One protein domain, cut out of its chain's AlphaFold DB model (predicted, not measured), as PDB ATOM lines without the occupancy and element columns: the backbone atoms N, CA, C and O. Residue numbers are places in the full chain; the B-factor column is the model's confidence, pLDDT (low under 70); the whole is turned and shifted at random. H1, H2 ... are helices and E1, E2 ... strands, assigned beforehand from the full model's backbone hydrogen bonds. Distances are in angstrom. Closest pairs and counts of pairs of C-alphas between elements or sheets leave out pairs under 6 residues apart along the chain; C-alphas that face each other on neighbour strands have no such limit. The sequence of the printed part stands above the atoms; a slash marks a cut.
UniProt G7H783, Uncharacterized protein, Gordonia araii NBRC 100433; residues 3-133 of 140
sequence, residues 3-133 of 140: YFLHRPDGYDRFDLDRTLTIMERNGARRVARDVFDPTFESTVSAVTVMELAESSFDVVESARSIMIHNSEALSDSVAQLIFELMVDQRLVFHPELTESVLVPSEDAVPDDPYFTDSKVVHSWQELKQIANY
ATOM      1  N   TYR A   3     199.054 178.342 181.012       80.94
ATOM      2  CA  TYR A   3     199.702 179.552 181.517       80.94
ATOM      3  C   TYR A   3     200.872 179.175 182.401       80.94
ATOM      4  O   TYR A   3     200.902 178.094 182.992       80.94
ATOM      5  N   PHE A   4     201.812 180.100 182.543       82.19
ATOM      6  CA  PHE A   4     203.018 179.848 183.308       82.19
ATOM      7  C   PHE A   4     203.330 181.001 184.255       82.19
ATOM      8  O   PHE A   4     203.235 182.174 183.889       82.19
ATOM      9  N   LEU A   5     203.720 180.659 185.482       84.62
ATOM     10  CA  LEU A   5     204.281 181.592 186.452       84.62
ATOM     11  C   LEU A   5     205.731 181.229 186.724       84.62
ATOM     12  O   LEU A   5     206.042 180.077 187.016       84.62
ATOM     13  N   HIS A   6     206.602 182.226 186.704       79.31
ATOM     14  CA  HIS A   6     208.014 182.076 187.050       79.31
ATOM     15  C   HIS A   6     208.540 183.351 187.681       79.31
ATOM     16  O   HIS A   6     207.891 184.397 187.631       79.31
ATOM     17  N   ARG A   7     209.724 183.277 188.286       77.44
ATOM     18  CA  ARG A   7     210.422 184.487 188.704       77.44
ATOM     19  C   ARG A   7     211.143 185.137 187.524       77.44
ATOM     20  O   ARG A   7     211.767 184.425 186.744       77.44
ATOM     21  N   PRO A   8     211.127 186.478 187.431       70.81
ATOM     22  CA  PRO A   8     211.798 187.196 186.351       70.81
ATOM     23  C   PRO A   8     213.328 187.093 186.421       70.81
ATOM     24  O   PRO A   8     213.998 187.318 185.423       70.81
ATOM     25  N   ASP A   9     213.890 186.774 187.590       66.00
ATOM     26  CA  ASP A   9     215.329 186.571 187.771       66.00
ATOM     27  C   ASP A   9     215.782 185.141 187.443       66.00
ATOM     28  O   ASP A   9     216.984 184.907 187.404       66.00
ATOM     29  N   GLY A  10     214.854 184.205 187.197       57.66
ATOM     30  CA  GLY A  10     215.074 182.842 186.695       57.66
ATOM     31  C   GLY A  10     215.948 181.903 187.544       57.66
ATOM     32  O   GLY A  10     215.918 180.691 187.338       57.66
ATOM     33  N   TYR A  11     216.696 182.425 188.516       57.59
ATOM     34  CA  TYR A  11     217.678 181.680 189.302       57.59
ATOM     35  C   TYR A  11     217.223 181.407 190.738       57.59
ATOM     36  O   TYR A  11     217.588 180.370 191.307       57.59
ATOM     37  N   ASP A  12     216.407 182.292 191.319       66.38
ATOM     38  CA  ASP A  12     215.944 182.130 192.693       66.38
ATOM     39  C   ASP A  12     214.702 181.235 192.765       66.38
ATOM     40  O   ASP A  12     213.745 181.368 192.004       66.38
ATOM     41  N   ARG A  13     214.700 180.325 193.740       73.56
ATOM     42  CA  ARG A  13     213.534 179.491 194.050       73.56
ATOM     43  C   ARG A  13     212.500 180.314 194.817       73.56
ATOM     44  O   ARG A  13     212.857 181.090 195.711       73.56
ATOM     45  N   PHE A  14     211.222 180.138 194.498       79.12
ATOM     46  CA  PHE A  14     210.137 180.573 195.366       79.12
ATOM     47  C   PHE A  14     209.975 179.626 196.561       79.12
ATOM     48  O   PHE A  14     210.499 178.515 196.586       79.12
ATOM     49  N   ASP A  15     209.302 180.100 197.605       87.00
ATOM     50  CA  ASP A  15     209.099 179.325 198.828       87.00
ATOM     51  C   ASP A  15     207.963 178.320 198.601       87.00
ATOM     52  O   ASP A  15     206.792 178.701 198.547       87.00
ATOM     53  N   LEU A  16     208.315 177.042 198.426       85.00
ATOM     54  CA  LEU A  16     207.357 175.976 198.132       85.00
ATOM     55  C   LEU A  16     206.291 175.837 199.225       85.00
ATOM     56  O   LEU A  16     205.104 175.777 198.910       85.00
ATOM     57  N   ASP A  17     206.686 175.831 200.498       88.31
ATOM     58  CA  ASP A  17     205.750 175.656 201.613       88.31
ATOM     59  C   ASP A  17     204.751 176.814 201.670       88.31
ATOM     60  O   ASP A  17     203.544 176.617 201.870       88.31
ATOM     61  N   ARG A  18     205.233 178.036 201.430       89.56
ATOM     62  CA  ARG A  18     204.385 179.226 201.366       89.56
ATOM     63  C   ARG A  18     203.459 179.209 200.152       89.56
ATOM     64  O   ARG A  18     202.274 179.506 200.310       89.56
ATOM     65  N   THR A  19     203.951 178.810 198.981       90.44
ATOM     66  CA  THR A  19     203.143 178.620 197.765       90.44
ATOM     67  C   THR A  19     202.002 177.633 198.008       90.44
ATOM     68  O   THR A  19     200.841 177.960 197.762       90.44
ATOM     69  N   LEU A  20     202.305 176.455 198.560       90.62
ATOM     70  CA  LEU A  20     201.293 175.438 198.852       90.62
ATOM     71  C   LEU A  20     200.283 175.928 199.898       90.62
ATOM     72  O   LEU A  20     199.083 175.724 199.731       90.62
ATOM     73  N   THR A  21     200.741 176.655 200.920       93.31
ATOM     74  CA  THR A  21     199.860 177.272 201.926       93.31
ATOM     75  C   THR A  21     198.879 178.267 201.295       93.31
ATOM     76  O   THR A  21     197.697 178.284 201.646       93.31
ATOM     77  N   ILE A  22     199.338 179.101 200.354       92.81
ATOM     78  CA  ILE A  22     198.481 180.055 199.633       92.81
ATOM     79  C   ILE A  22     197.440 179.316 198.796       92.81
ATOM     80  O   ILE A  22     196.260 179.670 198.837       92.81
ATOM     81  N   MET A  23     197.861 178.279 198.070       93.69
ATOM     82  CA  MET A  23     196.973 177.453 197.255       93.69
ATOM     83  C   MET A  23     195.883 176.796 198.110       93.69
ATOM     84  O   MET A  23     194.696 176.958 197.826       93.69
ATOM     85  N   GLU A  24     196.262 176.138 199.206       94.31
ATOM     86  CA  GLU A  24     195.327 175.476 200.125       94.31
ATOM     87  C   GLU A  24     194.344 176.466 200.765       94.31
ATOM     88  O   GLU A  24     193.143 176.199 200.833       94.31
ATOM     89  N   ARG A  25     194.815 177.651 201.176       94.69
ATOM     90  CA  ARG A  25     193.951 178.704 201.740       94.69
ATOM     91  C   ARG A  25     192.920 179.221 200.731       94.69
ATOM     92  O   ARG A  25     191.819 179.591 201.135       94.69
ATOM     93  N   ASN A  26     193.256 179.240 199.443       91.88
ATOM     94  CA  ASN A  26     192.329 179.603 198.365       91.88
ATOM     95  C   ASN A  26     191.414 178.438 197.940       91.88
ATOM     96  O   ASN A  26     190.628 178.578 197.005       91.88
ATOM     97  N   GLY A  27     191.476 177.300 198.638       91.44
ATOM     98  CA  GLY A  27     190.626 176.139 198.389       91.44
ATOM     99  C   GLY A  27     191.165 175.182 197.329       91.44
ATOM    100  O   GLY A  27     190.440 174.267 196.937       91.44
ATOM    101  N   ALA A  28     192.408 175.363 196.869       93.31
ATOM    102  CA  ALA A  28     193.047 174.376 196.015       93.31
ATOM    103  C   ALA A  28     193.383 173.119 196.829       93.31
ATOM    104  O   ALA A  28     193.752 173.194 198.003       93.31
ATOM    105  N   ARG A  29     193.272 171.947 196.210       93.31
ATOM    106  CA  ARG A  29     193.516 170.656 196.868       93.31
ATOM    107  C   ARG A  29     194.640 169.896 196.182       93.31
ATOM    108  O   ARG A  29     194.708 169.884 194.959       93.31
ATOM    109  N   ARG A  30     195.465 169.205 196.969       90.75
ATOM    110  CA  ARG A  30     196.490 168.290 196.446       90.75
ATOM    111  C   ARG A  30     195.836 167.102 195.753       90.75
ATOM    112  O   ARG A  30     194.907 166.506 196.304       90.75
ATOM    113  N   VAL A  31     196.362 166.722 194.594       86.56
ATOM    114  CA  VAL A  31     195.944 165.521 193.866       86.56
ATOM    115  C   VAL A  31     197.167 164.682 193.537       86.56
ATOM    116  O   VAL A  31     198.167 165.185 193.036       86.56
ATOM    117  N   ALA A  32     197.098 163.385 193.833       75.75
ATOM    118  CA  ALA A  32     198.137 162.450 193.428       75.75
ATOM    119  C   ALA A  32     197.987 162.166 191.926       75.75
ATOM    120  O   ALA A  32     197.005 161.544 191.513       75.75
ATOM    121  N   ARG A  33     198.938 162.638 191.119       68.88
ATOM    122  CA  ARG A  33     199.051 162.326 189.691       68.88
ATOM    123  C   ARG A  33     200.509 162.060 189.345       68.88
ATOM    124  O   ARG A  33     201.395 162.725 189.872       68.88
ATOM    125  N   ASP A  34     200.727 161.113 188.443       59.94
ATOM    126  CA  ASP A  34     202.032 160.907 187.828       59.94
ATOM    127  C   ASP A  34     202.231 162.007 186.783       59.94
ATOM    128  O   ASP A  34     201.603 161.988 185.722       59.94
ATOM    129  N   VAL A  35     203.058 163.001 187.100       59.38
ATOM    130  CA  VAL A  35     203.428 164.050 186.148       59.38
ATOM    131  C   VAL A  35     204.681 163.595 185.420       59.38
ATOM    132  O   VAL A  35     205.729 163.375 186.026       59.38
ATOM    133  N   PHE A  36     204.559 163.411 184.108       47.59
ATOM    134  CA  PHE A  36     205.719 163.244 183.250       47.59
ATOM    135  C   PHE A  36     206.278 164.632 182.965       47.59
ATOM    136  O   PHE A  36     205.625 165.420 182.286       47.59
ATOM    137  N   ASP A  37     207.459 164.924 183.497       47.84
ATOM    138  CA  ASP A  37     208.208 166.119 183.141       47.84
ATOM    139  C   ASP A  37     209.075 165.803 181.910       47.84
ATOM    140  O   ASP A  37     210.063 165.073 182.033       47.84
ATOM    141  N   PRO A  38     208.724 166.298 180.711       41.72
ATOM    142  CA  PRO A  38     209.482 166.013 179.502       41.72
ATOM    143  C   PRO A  38     210.831 166.753 179.439       41.72
ATOM    144  O   PRO A  38     211.591 166.518 178.502       41.72
ATOM    145  N   THR A  39     211.145 167.634 180.400       43.44
ATOM    146  CA  THR A  39     212.427 168.369 180.451       43.44
ATOM    147  C   THR A  39     213.540 167.608 181.138       43.44
ATOM    148  O   THR A  39     214.717 167.878 180.897       43.44
ATOM    149  N   PHE A  40     213.183 166.613 181.944       41.06
ATOM    150  CA  PHE A  40     214.133 165.715 182.562       41.06
ATOM    151  C   PHE A  40     214.040 164.362 181.864       41.06
ATOM    152  O   PHE A  40     213.029 163.672 181.936       41.06
ATOM    153  N   GLU A  41     215.142 163.896 181.269       40.16
ATOM    154  CA  GLU A  41     215.279 162.506 180.794       40.16
ATOM    155  C   GLU A  41     215.122 161.461 181.933       40.16
ATOM    156  O   GLU A  41     215.260 160.256 181.712       40.16
ATOM    157  N   SER A  42     214.822 161.897 183.163       39.25
ATOM    158  CA  SER A  42     214.508 161.059 184.314       39.25
ATOM    159  C   SER A  42     213.305 161.602 185.091       39.25
ATOM    160  O   SER A  42     213.149 162.805 185.261       39.25
ATOM    161  N   THR A  43     212.495 160.691 185.620       46.03
ATOM    162  CA  THR A  43     211.219 160.894 186.329       46.03
ATOM    163  C   THR A  43     211.353 161.564 187.713       46.03
ATOM    164  O   THR A  43     210.699 161.141 188.666       46.03
ATOM    165  N   VAL A  44     212.248 162.540 187.889       42.22
ATOM    166  CA  VAL A  44     212.656 163.031 189.220       42.22
ATOM    167  C   VAL A  44     212.671 164.558 189.319       42.22
ATOM    168  O   VAL A  44     213.567 165.144 189.917       42.22
ATOM    169  N   SER A  45     211.629 165.196 188.799       53.84
ATOM    170  CA  SER A  45     211.134 166.443 189.377       53.84
ATOM    171  C   SER A  45     209.863 166.067 190.110       53.84
ATOM    172  O   SER A  45     208.872 165.691 189.489       53.84
ATOM    173  N   ALA A  46     209.898 166.040 191.438       61.34
ATOM    174  CA  ALA A  46     208.676 165.816 192.184       61.34
ATOM    175  C   ALA A  46     207.774 167.034 191.927       61.34
ATOM    176  O   ALA A  46     208.154 168.179 192.155       61.34
ATOM    177  N   VAL A  47     206.634 166.803 191.290       72.56
ATOM    178  CA  VAL A  47     205.660 167.847 190.978       72.56
ATOM    179  C   VAL A  47     204.523 167.684 191.968       72.56
ATOM    180  O   VAL A  47     203.928 166.611 192.079       72.56
ATOM    181  N   THR A  48     204.211 168.750 192.697       82.44
ATOM    182  CA  THR A  48     202.988 168.799 193.493       82.44
ATOM    183  C   THR A  48     201.872 169.362 192.628       82.44
ATOM    184  O   THR A  48     201.901 170.533 192.255       82.44
ATOM    185  N   VAL A  49     200.872 168.530 192.329       85.31
ATOM    186  CA  VAL A  49     199.690 168.944 191.567       85.31
ATOM    187  C   VAL A  49     198.592 169.414 192.515       85.31
ATOM    188  O   VAL A  49     198.186 168.693 193.434       85.31
ATOM    189  N   MET A  50     198.089 170.618 192.266       90.81
ATOM    190  CA  MET A  50     196.983 171.235 192.989       90.81
ATOM    191  C   MET A  50     195.813 171.482 192.034       90.81
ATOM    192  O   MET A  50     196.010 171.947 190.921       90.81
ATOM    193  N   GLU A  51     194.581 171.218 192.461       92.44
ATOM    194  CA  GLU A  51     193.374 171.516 191.678       92.44
ATOM    195  C   GLU A  51     192.541 172.601 192.355       92.44
ATOM    196  O   GLU A  51     192.265 172.510 193.554       92.44
ATOM    197  N   LEU A  52     192.068 173.574 191.574       91.19
ATOM    198  CA  LEU A  52     191.047 174.535 191.985       91.19
ATOM    199  C   LEU A  52     190.054 174.734 190.840       91.19
ATOM    200  O   LEU A  52     190.439 175.130 189.742       91.19
ATOM    201  N   ALA A  53     188.767 174.511 191.123       88.19
ATOM    202  CA  ALA A  53     187.716 174.487 190.107       88.19
ATOM    203  C   ALA A  53     188.080 173.518 188.960       88.19
ATOM    204  O   ALA A  53     188.313 172.340 189.223       88.19
ATOM    205  N   GLU A  54     188.127 174.002 187.722       86.00
ATOM    206  CA  GLU A  54     188.468 173.218 186.525       86.00
ATOM    207  C   GLU A  54     189.942 173.370 186.114       86.00
ATOM    208  O   GLU A  54     190.361 172.856 185.081       86.00
ATOM    209  N   SER A  55     190.748 174.061 186.927       87.56
ATOM    210  CA  SER A  55     192.166 174.295 186.658       87.56
ATOM    211  C   SER A  55     193.068 173.373 187.482       87.56
ATOM    212  O   SER A  55     192.812 173.116 188.663       87.56
ATOM    213  N   SER A  56     194.154 172.914 186.858       89.12
ATOM    214  CA  SER A  56     195.256 172.181 187.497       89.12
ATOM    215  C   SER A  56     196.489 173.071 187.571       89.12
ATOM    216  O   SER A  56     196.783 173.802 186.629       89.12
ATOM    217  N   PHE A  57     197.207 172.998 188.682       88.19
ATOM    218  CA  PHE A  57     198.430 173.740 188.946       88.19
ATOM    219  C   PHE A  57     199.528 172.739 189.256       88.19
ATOM    220  O   PHE A  57     199.500 172.078 190.295       88.19
ATOM    221  N   ASP A  58     200.502 172.662 188.373       85.62
ATOM    222  CA  ASP A  58     201.640 171.775 188.488       85.62
ATOM    223  C   ASP A  58     202.795 172.606 189.056       85.62
ATOM    224  O   ASP A  58     203.374 173.467 188.386       85.62
ATOM    225  N   VAL A  59     203.074 172.408 190.348       82.94
ATOM    226  CA  VAL A  59     204.144 173.099 191.073       82.94
ATOM    227  C   VAL A  59     205.376 172.211 191.068       82.94
ATOM    228  O   VAL A  59     205.407 171.173 191.733       82.94
ATOM    229  N   VAL A  60     206.403 172.617 190.334       74.56
ATOM    230  CA  VAL A  60     207.673 171.887 190.287       74.56
ATOM    231  C   VAL A  60     208.376 172.061 191.639       74.56
ATOM    232  O   VAL A  60     208.544 173.195 192.079       74.56
ATOM    233  N   GLU A  61     208.783 170.984 192.332       62.75
ATOM    234  CA  GLU A  61     209.393 171.065 193.681       62.75
ATOM    235  C   GLU A  61     210.739 171.800 193.713       62.75
ATOM    236  O   GLU A  61     211.155 172.279 194.771       62.75
ATOM    237  N   SER A  62     211.404 171.986 192.566       60.75
ATOM    238  CA  SER A  62     212.515 172.941 192.469       60.75
ATOM    239  C   SER A  62     212.070 174.391 192.688       60.75
ATOM    240  O   SER A  62     212.918 175.266 192.863       60.75
ATOM    241  N   ALA A  63     210.758 174.627 192.754       61.38
ATOM    242  CA  ALA A  63     210.082 175.868 193.081       61.38
ATOM    243  C   ALA A  63     210.529 177.023 192.183       61.38
ATOM    244  O   ALA A  63     210.739 178.144 192.636       61.38
ATOM    245  N   ARG A  64     210.742 176.737 190.899       70.69
ATOM    246  CA  ARG A  64     211.138 177.741 189.901       70.69
ATOM    247  C   ARG A  64     209.975 178.176 189.027       70.69
ATOM    248  O   ARG A  64     209.951 179.315 188.564       70.69
ATOM    249  N   SER A  65     208.989 177.302 188.863       77.69
ATOM    250  CA  SER A  65     207.829 177.557 188.030       77.69
ATOM    251  C   SER A  65     206.550 176.906 188.544       77.69
ATOM    252  O   SER A  65     206.570 175.927 189.293       77.69
ATOM    253  N   ILE A  66     205.426 177.488 188.133       83.75
ATOM    254  CA  ILE A  66     204.087 176.932 188.314       83.75
ATOM    255  C   ILE A  66     203.435 176.901 186.939       83.75
ATOM    256  O   ILE A  66     203.217 177.951 186.329       83.75
ATOM    257  N   MET A  67     203.127 175.702 186.464       84.25
ATOM    258  CA  MET A  67     202.385 175.500 185.227       84.25
ATOM    259  C   MET A  67     200.897 175.403 185.552       84.25
ATOM    260  O   MET A  67     200.497 174.744 186.508       84.25
ATOM    261  N   ILE A  68     200.071 176.109 184.791       86.19
ATOM    262  CA  ILE A  68     198.632 176.210 185.021       86.19
ATOM    263  C   ILE A  68     197.932 175.653 183.793       86.19
ATOM    264  O   ILE A  68     197.975 176.240 182.712       86.19
ATOM    265  N   HIS A  69     197.247 174.535 183.974       83.69
ATOM    266  CA  HIS A  69     196.416 173.931 182.949       83.69
ATOM    267  C   HIS A  69     194.974 174.366 183.161       83.69
ATOM    268  O   HIS A  69     194.378 174.071 184.200       83.69
ATOM    269  N   ASN A  70     194.404 175.036 182.162       77.94
ATOM    270  CA  ASN A  70     192.985 175.346 182.147       77.94
ATOM    271  C   ASN A  70     192.376 175.001 180.781       77.94
ATOM    272  O   ASN A  70     192.919 175.346 179.723       77.94
ATOM    273  N   SER A  71     191.253 174.286 180.800       60.91
ATOM    274  CA  SER A  71     190.498 173.951 179.589       60.91
ATOM    275  C   SER A  71     189.588 175.087 179.132       60.91
ATOM    276  O   SER A  71     189.233 175.125 177.959       60.91
ATOM    277  N   GLU A  72     189.239 176.010 180.032       72.25
ATOM    278  CA  GLU A  72     188.308 177.109 179.771       72.25
ATOM    279  C   GLU A  72     188.894 178.473 180.185       72.25
ATOM    280  O   GLU A  72     190.058 178.596 180.578       72.25
ATOM    281  N   ALA A  73     188.072 179.520 180.099       78.81
ATOM    282  CA  ALA A  73     188.379 180.837 180.636       78.81
ATOM    283  C   ALA A  73     188.711 180.759 182.142       78.81
ATOM    284  O   ALA A  73     188.056 180.050 182.909       78.81
ATOM    285  N   LEU A  74     189.707 181.520 182.602       85.81
ATOM    286  CA  LEU A  74     190.001 181.651 184.026       85.81
ATOM    287  C   LEU A  74     188.792 182.237 184.760       85.81
ATOM    288  O   LEU A  74     188.304 183.333 184.454       85.81
ATOM    289  N   SER A  75     188.333 181.494 185.764       88.38
ATOM    290  CA  SER A  75     187.344 181.959 186.728       88.38
ATOM    291  C   SER A  75     187.950 183.008 187.669       88.38
ATOM    292  O   SER A  75     189.170 183.115 187.800       88.38
ATOM    293  N   ASP A  76     187.102 183.780 188.357       89.56
ATOM    294  CA  ASP A  76     187.569 184.819 189.289       89.56
ATOM    295  C   ASP A  76     188.412 184.234 190.429       89.56
ATOM    296  O   ASP A  76     189.430 184.812 190.800       89.56
ATOM    297  N   SER A  77     188.030 183.066 190.957       90.50
ATOM    298  CA  SER A  77     188.764 182.399 192.038       90.50
ATOM    299  C   SER A  77     190.150 181.938 191.594       90.50
ATOM    300  O   SER A  77     191.123 182.109 192.329       90.50
ATOM    301  N   VAL A  78     190.256 181.397 190.380       91.19
ATOM    302  CA  VAL A  78     191.535 180.985 189.796       91.19
ATOM    303  C   VAL A  78     192.414 182.204 189.520       91.19
ATOM    304  O   VAL A  78     193.572 182.225 189.931       91.19
ATOM    305  N   ALA A  79     191.865 183.253 188.903       91.06
ATOM    306  CA  ALA A  79     192.613 184.475 188.618       91.06
ATOM    307  C   ALA A  79     193.105 185.172 189.900       91.06
ATOM    308  O   ALA A  79     194.233 185.663 189.950       91.06
ATOM    309  N   GLN A  80     192.284 185.180 190.954       92.12
ATOM    310  CA  GLN A  80     192.657 185.718 192.259       92.12
ATOM    311  C   GLN A  80     193.797 184.921 192.909       92.12
ATOM    312  O   GLN A  80     194.741 185.536 193.406       92.12
ATOM    313  N   LEU A  81     193.744 183.582 192.879       93.62
ATOM    314  CA  LEU A  81     194.831 182.729 193.378       93.62
ATOM    315  C   LEU A  81     196.140 183.014 192.631       93.62
ATOM    316  O   LEU A  81     197.176 183.226 193.258       93.62
ATOM    317  N   ILE A  82     196.090 183.051 191.298       92.25
ATOM    318  CA  ILE A  82     197.264 183.324 190.463       92.25
ATOM    319  C   ILE A  82     197.874 184.678 190.828       92.25
ATOM    320  O   ILE A  82     199.074 184.769 191.080       92.25
ATOM    321  N   PHE A  83     197.047 185.720 190.917       92.69
ATOM    322  CA  PHE A  83     197.504 187.056 191.284       92.69
ATOM    323  C   PHE A  83     198.153 187.091 192.675       92.69
ATOM    324  O   PHE A  83     199.180 187.740 192.871       92.69
ATOM    325  N   GLU A  84     197.588 186.376 193.646       93.75
ATOM    326  CA  GLU A  84     198.167 186.308 194.983       93.75
ATOM    327  C   GLU A  84     199.544 185.631 194.987       93.75
ATOM    328  O   GLU A  84     200.475 186.149 195.606       93.75
ATOM    329  N   LEU A  85     199.702 184.530 194.246       92.31
ATOM    330  CA  LEU A  85     200.998 183.874 194.059       92.31
ATOM    331  C   LEU A  85     202.013 184.822 193.413       92.31
ATOM    332  O   LEU A  85     203.152 184.908 193.871       92.31
ATOM    333  N   MET A  86     201.596 185.584 192.397       90.75
ATOM    334  CA  MET A  86     202.451 186.574 191.740       90.75
ATOM    335  C   MET A  86     202.956 187.642 192.705       90.75
ATOM    336  O   MET A  86     204.154 187.914 192.743       90.75
ATOM    337  N   VAL A  87     202.073 188.227 193.515       90.06
ATOM    338  CA  VAL A  87     202.451 189.280 194.468       90.06
ATOM    339  C   VAL A  87     203.335 188.730 195.588       90.06
ATOM    340  O   VAL A  87     204.352 189.335 195.929       90.06
ATOM    341  N   ASP A  88     202.959 187.587 196.158       91.19
ATOM    342  CA  ASP A  88     203.624 187.011 197.324       91.19
ATOM    343  C   ASP A  88     205.023 186.469 196.994       91.19
ATOM    344  O   ASP A  88     205.985 186.728 197.722       91.19
ATOM    345  N   GLN A  89     205.142 185.772 195.862       86.75
ATOM    346  CA  GLN A  89     206.369 185.094 195.435       86.75
ATOM    347  C   GLN A  89     207.162 185.872 194.375       86.75
ATOM    348  O   GLN A  89     208.223 185.404 193.952       86.75
ATOM    349  N   ARG A  90     206.682 187.070 194.001       86.81
ATOM    350  CA  ARG A  90     207.245 187.951 192.958       86.81
ATOM    351  C   ARG A  90     207.334 187.263 191.595       86.81
ATOM    352  O   ARG A  90     208.361 187.335 190.924       86.81
ATOM    353  N   LEU A  91     206.263 186.569 191.217       86.62
ATOM    354  CA  LEU A  91     206.174 185.860 189.943       86.62
ATOM    355  C   LEU A  91     205.623 186.776 188.850       86.62
ATOM    356  O   LEU A  91     204.834 187.686 189.112       86.62
ATOM    357  N   VAL A  92     206.012 186.490 187.617       86.12
ATOM    358  CA  VAL A  92     205.476 187.089 186.397       86.12
ATOM    359  C   VAL A  92     204.583 186.085 185.677       86.12
ATOM    360  O   VAL A  92     204.814 184.877 185.745       86.12
ATOM    361  N   PHE A  93     203.543 186.594 185.016       86.44
ATOM    362  CA  PHE A  93     202.575 185.792 184.276       86.44
ATOM    363  C   PHE A  93     202.972 185.713 182.812       86.44
ATOM    364  O   PHE A  93     203.197 186.741 182.176       86.44
ATOM    365  N   HIS A  94     203.011 184.506 182.269       81.88
ATOM    366  CA  HIS A  94     203.278 184.275 180.863       81.88
ATOM    367  C   HIS A  94     202.059 183.602 180.205       81.88
ATOM    368  O   HIS A  94     201.683 182.499 180.623       81.88
ATOM    369  N   PRO A  95     201.416 184.260 179.221       74.88
ATOM    370  CA  PRO A  95     200.355 183.652 178.427       74.88
ATOM    371  C   PRO A  95     200.972 182.737 177.361       74.88
ATOM    372  O   PRO A  95     201.692 183.214 176.490       74.88
ATOM    373  N   GLU A  96     200.713 181.430 177.405       68.44
ATOM    374  CA  GLU A  96     201.175 180.523 176.347       68.44
ATOM    375  C   GLU A  96     200.171 180.521 175.185       68.44
ATOM    376  O   GLU A  96     198.975 180.304 175.393       68.44
ATOM    377  N   LEU A  97     200.652 180.732 173.956       52.16
ATOM    378  CA  LEU A  97     199.823 180.769 172.743       52.16
ATOM    379  C   LEU A  97     199.990 179.556 171.808       52.16
ATOM    380  O   LEU A  97     199.372 179.527 170.747       52.16
ATOM    381  N   THR A  98     200.752 178.519 172.168       44.72
ATOM    382  CA  THR A  98     200.942 177.374 171.257       44.72
ATOM    383  C   THR A  98     201.301 176.088 171.986       44.72
ATOM    384  O   THR A  98     202.152 176.104 172.858       44.72
ATOM    385  N   GLU A  99     200.709 174.965 171.552       42.59
ATOM    386  CA  GLU A  99     200.858 173.572 172.038       42.59
ATOM    387  C   GLU A  99     202.295 172.986 171.954       42.59
ATOM    388  O   GLU A  99     202.482 171.790 171.740       42.59
ATOM    389  N   SER A 100     203.342 173.806 172.026       41.50
ATOM    390  CA  SER A 100     204.727 173.413 171.744       41.50
ATOM    391  C   SER A 100     205.746 173.883 172.782       41.50
ATOM    392  O   SER A 100     206.941 173.715 172.537       41.50
ATOM    393  N   VAL A 101     205.334 174.422 173.936       43.84
ATOM    394  CA  VAL A 101     206.284 174.705 175.021       43.84
ATOM    395  C   VAL A 101     206.466 173.443 175.859       43.84
ATOM    396  O   VAL A 101     205.819 173.204 176.875       43.84
ATOM    397  N   LEU A 102     207.391 172.595 175.406       46.56
ATOM    398  CA  LEU A 102     208.132 171.746 176.334       46.56
ATOM    399  C   LEU A 102     208.782 172.707 177.338       46.56
ATOM    400  O   LEU A 102     209.516 173.598 176.919       46.56
ATOM    401  N   VAL A 103     208.408 172.574 178.613       46.31
ATOM    402  CA  VAL A 103     208.829 173.395 179.764       46.31
ATOM    403  C   VAL A 103     210.297 173.860 179.612       46.31
ATOM    404  O   VAL A 103     211.136 173.103 179.119       46.31
ATOM    405  N   PRO A 104     210.656 175.097 179.990       43.88
ATOM    406  CA  PRO A 104     212.052 175.530 179.937       43.88
ATOM    407  C   PRO A 104     212.924 174.614 180.801       43.88
ATOM    408  O   PRO A 104     212.541 174.252 181.915       43.88
ATOM    409  N   SER A 105     214.118 174.261 180.323       46.56
ATOM    410  CA  SER A 105     215.094 173.603 181.190       46.56
ATOM    411  C   SER A 105     215.417 174.526 182.372       46.56
ATOM    412  O   SER A 105     215.466 175.750 182.225       46.56
ATOM    413  N   GLU A 106     215.633 173.949 183.560       43.66
ATOM    414  CA  GLU A 106     215.852 174.684 184.819       43.66
ATOM    415  C   GLU A 106     216.964 175.748 184.767       43.66
ATOM    416  O   GLU A 106     217.022 176.602 185.654       43.66
ATOM    417  N   ASP A 107     217.828 175.696 183.754       43.28
ATOM    418  CA  ASP A 107     218.983 176.570 183.561       43.28
ATOM    419  C   ASP A 107     218.715 177.781 182.641       43.28
ATOM    420  O   ASP A 107     219.567 178.667 182.566       43.28
ATOM    421  N   ALA A 108     217.570 177.848 181.946       44.00
ATOM    422  CA  ALA A 108     217.348 178.815 180.861       44.00
ATOM    423  C   ALA A 108     216.413 179.995 181.202       44.00
ATOM    424  O   ALA A 108     216.420 180.996 180.497       44.00
ATOM    425  N   VAL A 109     215.645 179.935 182.292       49.34
ATOM    426  CA  VAL A 109     214.457 180.790 182.518       49.34
ATOM    427  C   VAL A 109     214.625 182.316 182.294       49.34
ATOM    428  O   VAL A 109     213.696 182.901 181.744       49.34
ATOM    429  N   PRO A 110     215.724 183.011 182.662       48.25
ATOM    430  CA  PRO A 110     215.795 184.468 182.484       48.25
ATOM    431  C   PRO A 110     216.339 184.922 181.117       48.25
ATOM    432  O   PRO A 110     216.028 186.030 180.686       48.25
ATOM    433  N   ASP A 111     217.125 184.083 180.433       48.72
ATOM    434  CA  ASP A 111     217.742 184.392 179.129       48.72
ATOM    435  C   ASP A 111     217.043 183.671 177.963       48.72
ATOM    436  O   ASP A 111     217.429 183.827 176.800       48.72
ATOM    437  N   ASP A 112     216.026 182.865 178.266       54.81
ATOM    438  CA  ASP A 112     215.288 182.121 177.267       54.81
ATOM    439  C   ASP A 112     214.322 183.054 176.511       54.81
ATOM    440  O   ASP A 112     213.412 183.634 177.121       54.81
ATOM    441  N   PRO A 113     214.471 183.208 175.178       56.09
ATOM    442  CA  PRO A 113     213.537 183.973 174.360       56.09
ATOM    443  C   PRO A 113     212.084 183.487 174.473       56.09
ATOM    444  O   PRO A 113     211.186 184.234 174.102       56.09
ATOM    445  N   TYR A 114     211.823 182.290 175.011       57.53
ATOM    446  CA  TYR A 114     210.470 181.822 175.309       57.53
ATOM    447  C   TYR A 114     209.737 182.656 176.382       57.53
ATOM    448  O   TYR A 114     208.512 182.635 176.396       57.53
ATOM    449  N   PHE A 115     210.418 183.445 177.230       62.12
ATOM    450  CA  PHE A 115     209.774 184.267 178.277       62.12
ATOM    451  C   PHE A 115     209.657 185.758 177.951       62.12
ATOM    452  O   PHE A 115     209.258 186.539 178.820       62.12
ATOM    453  N   THR A 116     209.952 186.185 176.721       62.88
ATOM    454  CA  THR A 116     209.961 187.615 176.352       62.88
ATOM    455  C   THR A 116     208.611 188.316 176.500       62.88
ATOM    456  O   THR A 116     208.588 189.522 176.734       62.88
ATOM    457  N   ASP A 117     207.500 187.576 176.437       69.81
ATOM    458  CA  ASP A 117     206.136 188.119 176.552       69.81
ATOM    459  C   ASP A 117     205.552 188.042 177.971       69.81
ATOM    460  O   ASP A 117     204.352 188.236 178.183       69.81
ATOM    461  N   SER A 118     206.398 187.762 178.964       77.56
ATOM    462  CA  SER A 118     205.992 187.694 180.367       77.56
ATOM    463  C   SER A 118     205.616 189.071 180.904       77.56
ATOM    464  O   SER A 118     206.312 190.065 180.692       77.56
ATOM    465  N   LYS A 119     204.508 189.136 181.639       80.12
ATOM    466  CA  LYS A 119     203.901 190.379 182.113       80.12
ATOM    467  C   LYS A 119     203.816 190.387 183.633       80.12
ATOM    468  O   LYS A 119     203.395 189.419 184.271       80.12
ATOM    469  N   VAL A 120     204.182 191.522 184.223       84.44
ATOM    470  CA  VAL A 120     203.743 191.863 185.578       84.44
ATOM    471  C   VAL A 120     202.285 192.279 185.468       84.44
ATOM    472  O   VAL A 120     201.953 193.146 184.667       84.44
ATOM    473  N   VAL A 121     201.429 191.658 186.270       83.38
ATOM    474  CA  VAL A 121     200.003 191.977 186.322       83.38
ATOM    475  C   VAL A 121     199.712 192.707 187.628       83.38
ATOM    476  O   VAL A 121     200.242 192.340 188.679       83.38
ATOM    477  N   HIS A 122     198.880 193.744 187.582       83.94
ATOM    478  CA  HIS A 122     198.619 194.636 188.713       83.94
ATOM    479  C   HIS A 122     197.277 194.372 189.405       83.94
ATOM    480  O   HIS A 122     197.056 194.852 190.519       83.94
ATOM    481  N   SER A 123     196.387 193.597 188.782       87.69
ATOM    482  CA  SER A 123     195.130 193.152 189.387       87.69
ATOM    483  C   SER A 123     194.673 191.800 188.844       87.69
ATOM    484  O   SER A 123     194.985 191.429 187.715       87.69
ATOM    485  N   TRP A 124     193.866 191.065 189.609       87.06
ATOM    486  CA  TRP A 124     193.311 189.798 189.123       87.06
ATOM    487  C   TRP A 124     192.310 189.995 187.969       87.06
ATOM    488  O   TRP A 124     192.167 189.108 187.131       87.06
ATOM    489  N   GLN A 125     191.644 191.155 187.872       88.69
ATOM    490  CA  GLN A 125     190.778 191.483 186.733       88.69
ATOM    491  C   GLN A 125     191.581 191.648 185.441       88.69
ATOM    492  O   GLN A 125     191.161 191.153 184.399       88.69
ATOM    493  N   GLU A 126     192.734 192.316 185.514       84.88
ATOM    494  CA  GLU A 126     193.674 192.434 184.396       84.88
ATOM    495  C   GLU A 126     194.194 191.055 183.979       84.88
ATOM    496  O   GLU A 126     194.188 190.737 182.795       84.88
ATOM    497  N   LEU A 127     194.542 190.191 184.942       86.31
ATOM    498  CA  LEU A 127     194.952 188.815 184.655       86.31
ATOM    499  C   LEU A 127     193.872 188.058 183.881       86.31
ATOM    500  O   LEU A 127     194.153 187.412 182.877       86.31
ATOM    501  N   LYS A 128     192.622 188.170 184.336       86.25
ATOM    502  CA  LYS A 128     191.474 187.543 183.690       86.25
ATOM    503  C   LYS A 128     191.248 188.083 182.276       86.25
ATOM    504  O   LYS A 128     190.897 187.312 181.393       86.25
ATOM    505  N   GLN A 129     191.449 189.381 182.051       83.19
ATOM    506  CA  GLN A 129     191.387 189.971 180.711       83.19
ATOM    507  C   GLN A 129     192.495 189.408 179.818       83.19
ATOM    508  O   GLN A 129     192.204 188.915 178.741       83.19
ATOM    509  N   ILE A 130     193.744 189.396 180.279       79.19
ATOM    510  CA  ILE A 130     194.867 188.865 179.495       79.19
ATOM    511  C   ILE A 130     194.666 187.377 179.173       79.19
ATOM    512  O   ILE A 130     194.938 186.952 178.060       79.19
ATOM    513  N   ALA A 131     194.188 186.591 180.136       78.94
ATOM    514  CA  ALA A 131     194.037 185.149 179.988       78.94
ATOM    515  C   ALA A 131     192.795 184.727 179.193       78.94
ATOM    516  O   ALA A 131     192.806 183.674 178.574       78.94
ATOM    517  N   ASN A 132     191.709 185.503 179.222       80.44
ATOM    518  CA  ASN A 132     190.442 185.098 178.600       80.44
ATOM    519  C   ASN A 132     190.178 185.763 177.249       80.44
ATOM    520  O   ASN A 132     189.167 185.451 176.623       80.44
ATOM    521  N   TYR A 133     191.021 186.701 176.821       74.38
ATOM    522  CA  TYR A 133     190.943 187.232 175.468       74.38
ATOM    523  C   TYR A 133     191.698 186.294 174.522       74.38
ATOM    524  O   TYR A 133     192.924 186.217 174.557       74.38
TER     525      TYR A 133
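What this domain is: This is residues 3 to 133 of the 140 residues of an uncharacterized protein of Gordonia araii NBRC 100433 (UniProt G7H783). One strongly twisted sheet of six strands has two helices, H1 and H2, side by side over one face, and a third helix, H3, packs on H2 at the E6 end of the sheet. Two long stretches without a named element, residues 32 to 46 and 96 to 123, join E2 to E3 and E6 to H3. The printed part has 131 residues, with three named helices and six named strands in the order E1 H1 E2 E3 E4 E5 H2 E6 H3; the sheet's order is E2 E3 E4 E5 E1 E6, antiparallel throughout. The class is mixed, helices and strands, with 62 residues, under half, in named elements. The whole is compact and rounded, with a radius of gyration of the C-alphas of 13.6 A and spans of 37 by 32 by 27 A.

Where its parts are: Find C-alpha 3 at (199.702, 179.552, 181.517), where strand E1, residues 3 to 6, begins. Helix H1 follows at residues 16 to 25, 14.1 A long, then the short strand E2 at 29 to 31. Strands E3, residues 47 to 52, E4, 55 to 60, and E5, 65 to 70, each measure 16.1 A. Look next at C-alpha 76, (187.569, 184.819, 189.289): from there helix H2 runs 19.8 A to residue 89. Strand E6 is residues 92 to 95; helix H3, residues 124 to 132, 11.9 A long, ends at (190.442, 185.098, 178.600).

How they stand to each other: Start with the sheet, whose edge strands are E2 and E6. E2 E3 E4 E5 form a meander, each strand the antiparallel neighbour of the one before. In the hairpin of E3 and E4, N 50 and O 57 are 2.8 A apart, within hydrogen-bond range; in that of E4 and E5, N 58 and O 67 are also 2.8 A apart. E1 pairs with E5 through N 5 and O 66, 2.9 A, and with E6 through N 94 and O 4, 2.8 A. E5, H2 and E6 make a split strand-helix-strand unit, two strands running the same way with E1 between them, its crossover right-handed. H1 and H2 lie on the same face, giving two layers, helices over a sheet. H1 runs along the strands at a height over the sheet of 9.6 A. H1 and H2 touch, the C-alphas of Thr 19 and Leu 85 being closest at 6.8 A, with a shallow tilt of 28 degrees, opposite ways. H3 touches H2 at a steep tilt of 66 degrees, with the C-alphas of Gln 80 and Trp 124 closest at 5.2 A. H3 only grazes the sheet, with its residues 127 to 131. In H1, H2 and H3 every O i to N i+4 pair is within hydrogen-bond range.

The domain as a whole: The C-alphas farthest apart, those of Ser 42 and Gln 125, are 38.7 A apart. The printed part has no cut; the links E2 to E3 and E6 to H3 are long. Look in the B-factor column for low confidence, under 70, at 44 residues, among them 33 to 46 and 96 to 117; the mean pLDDT of the printed part is 74.4.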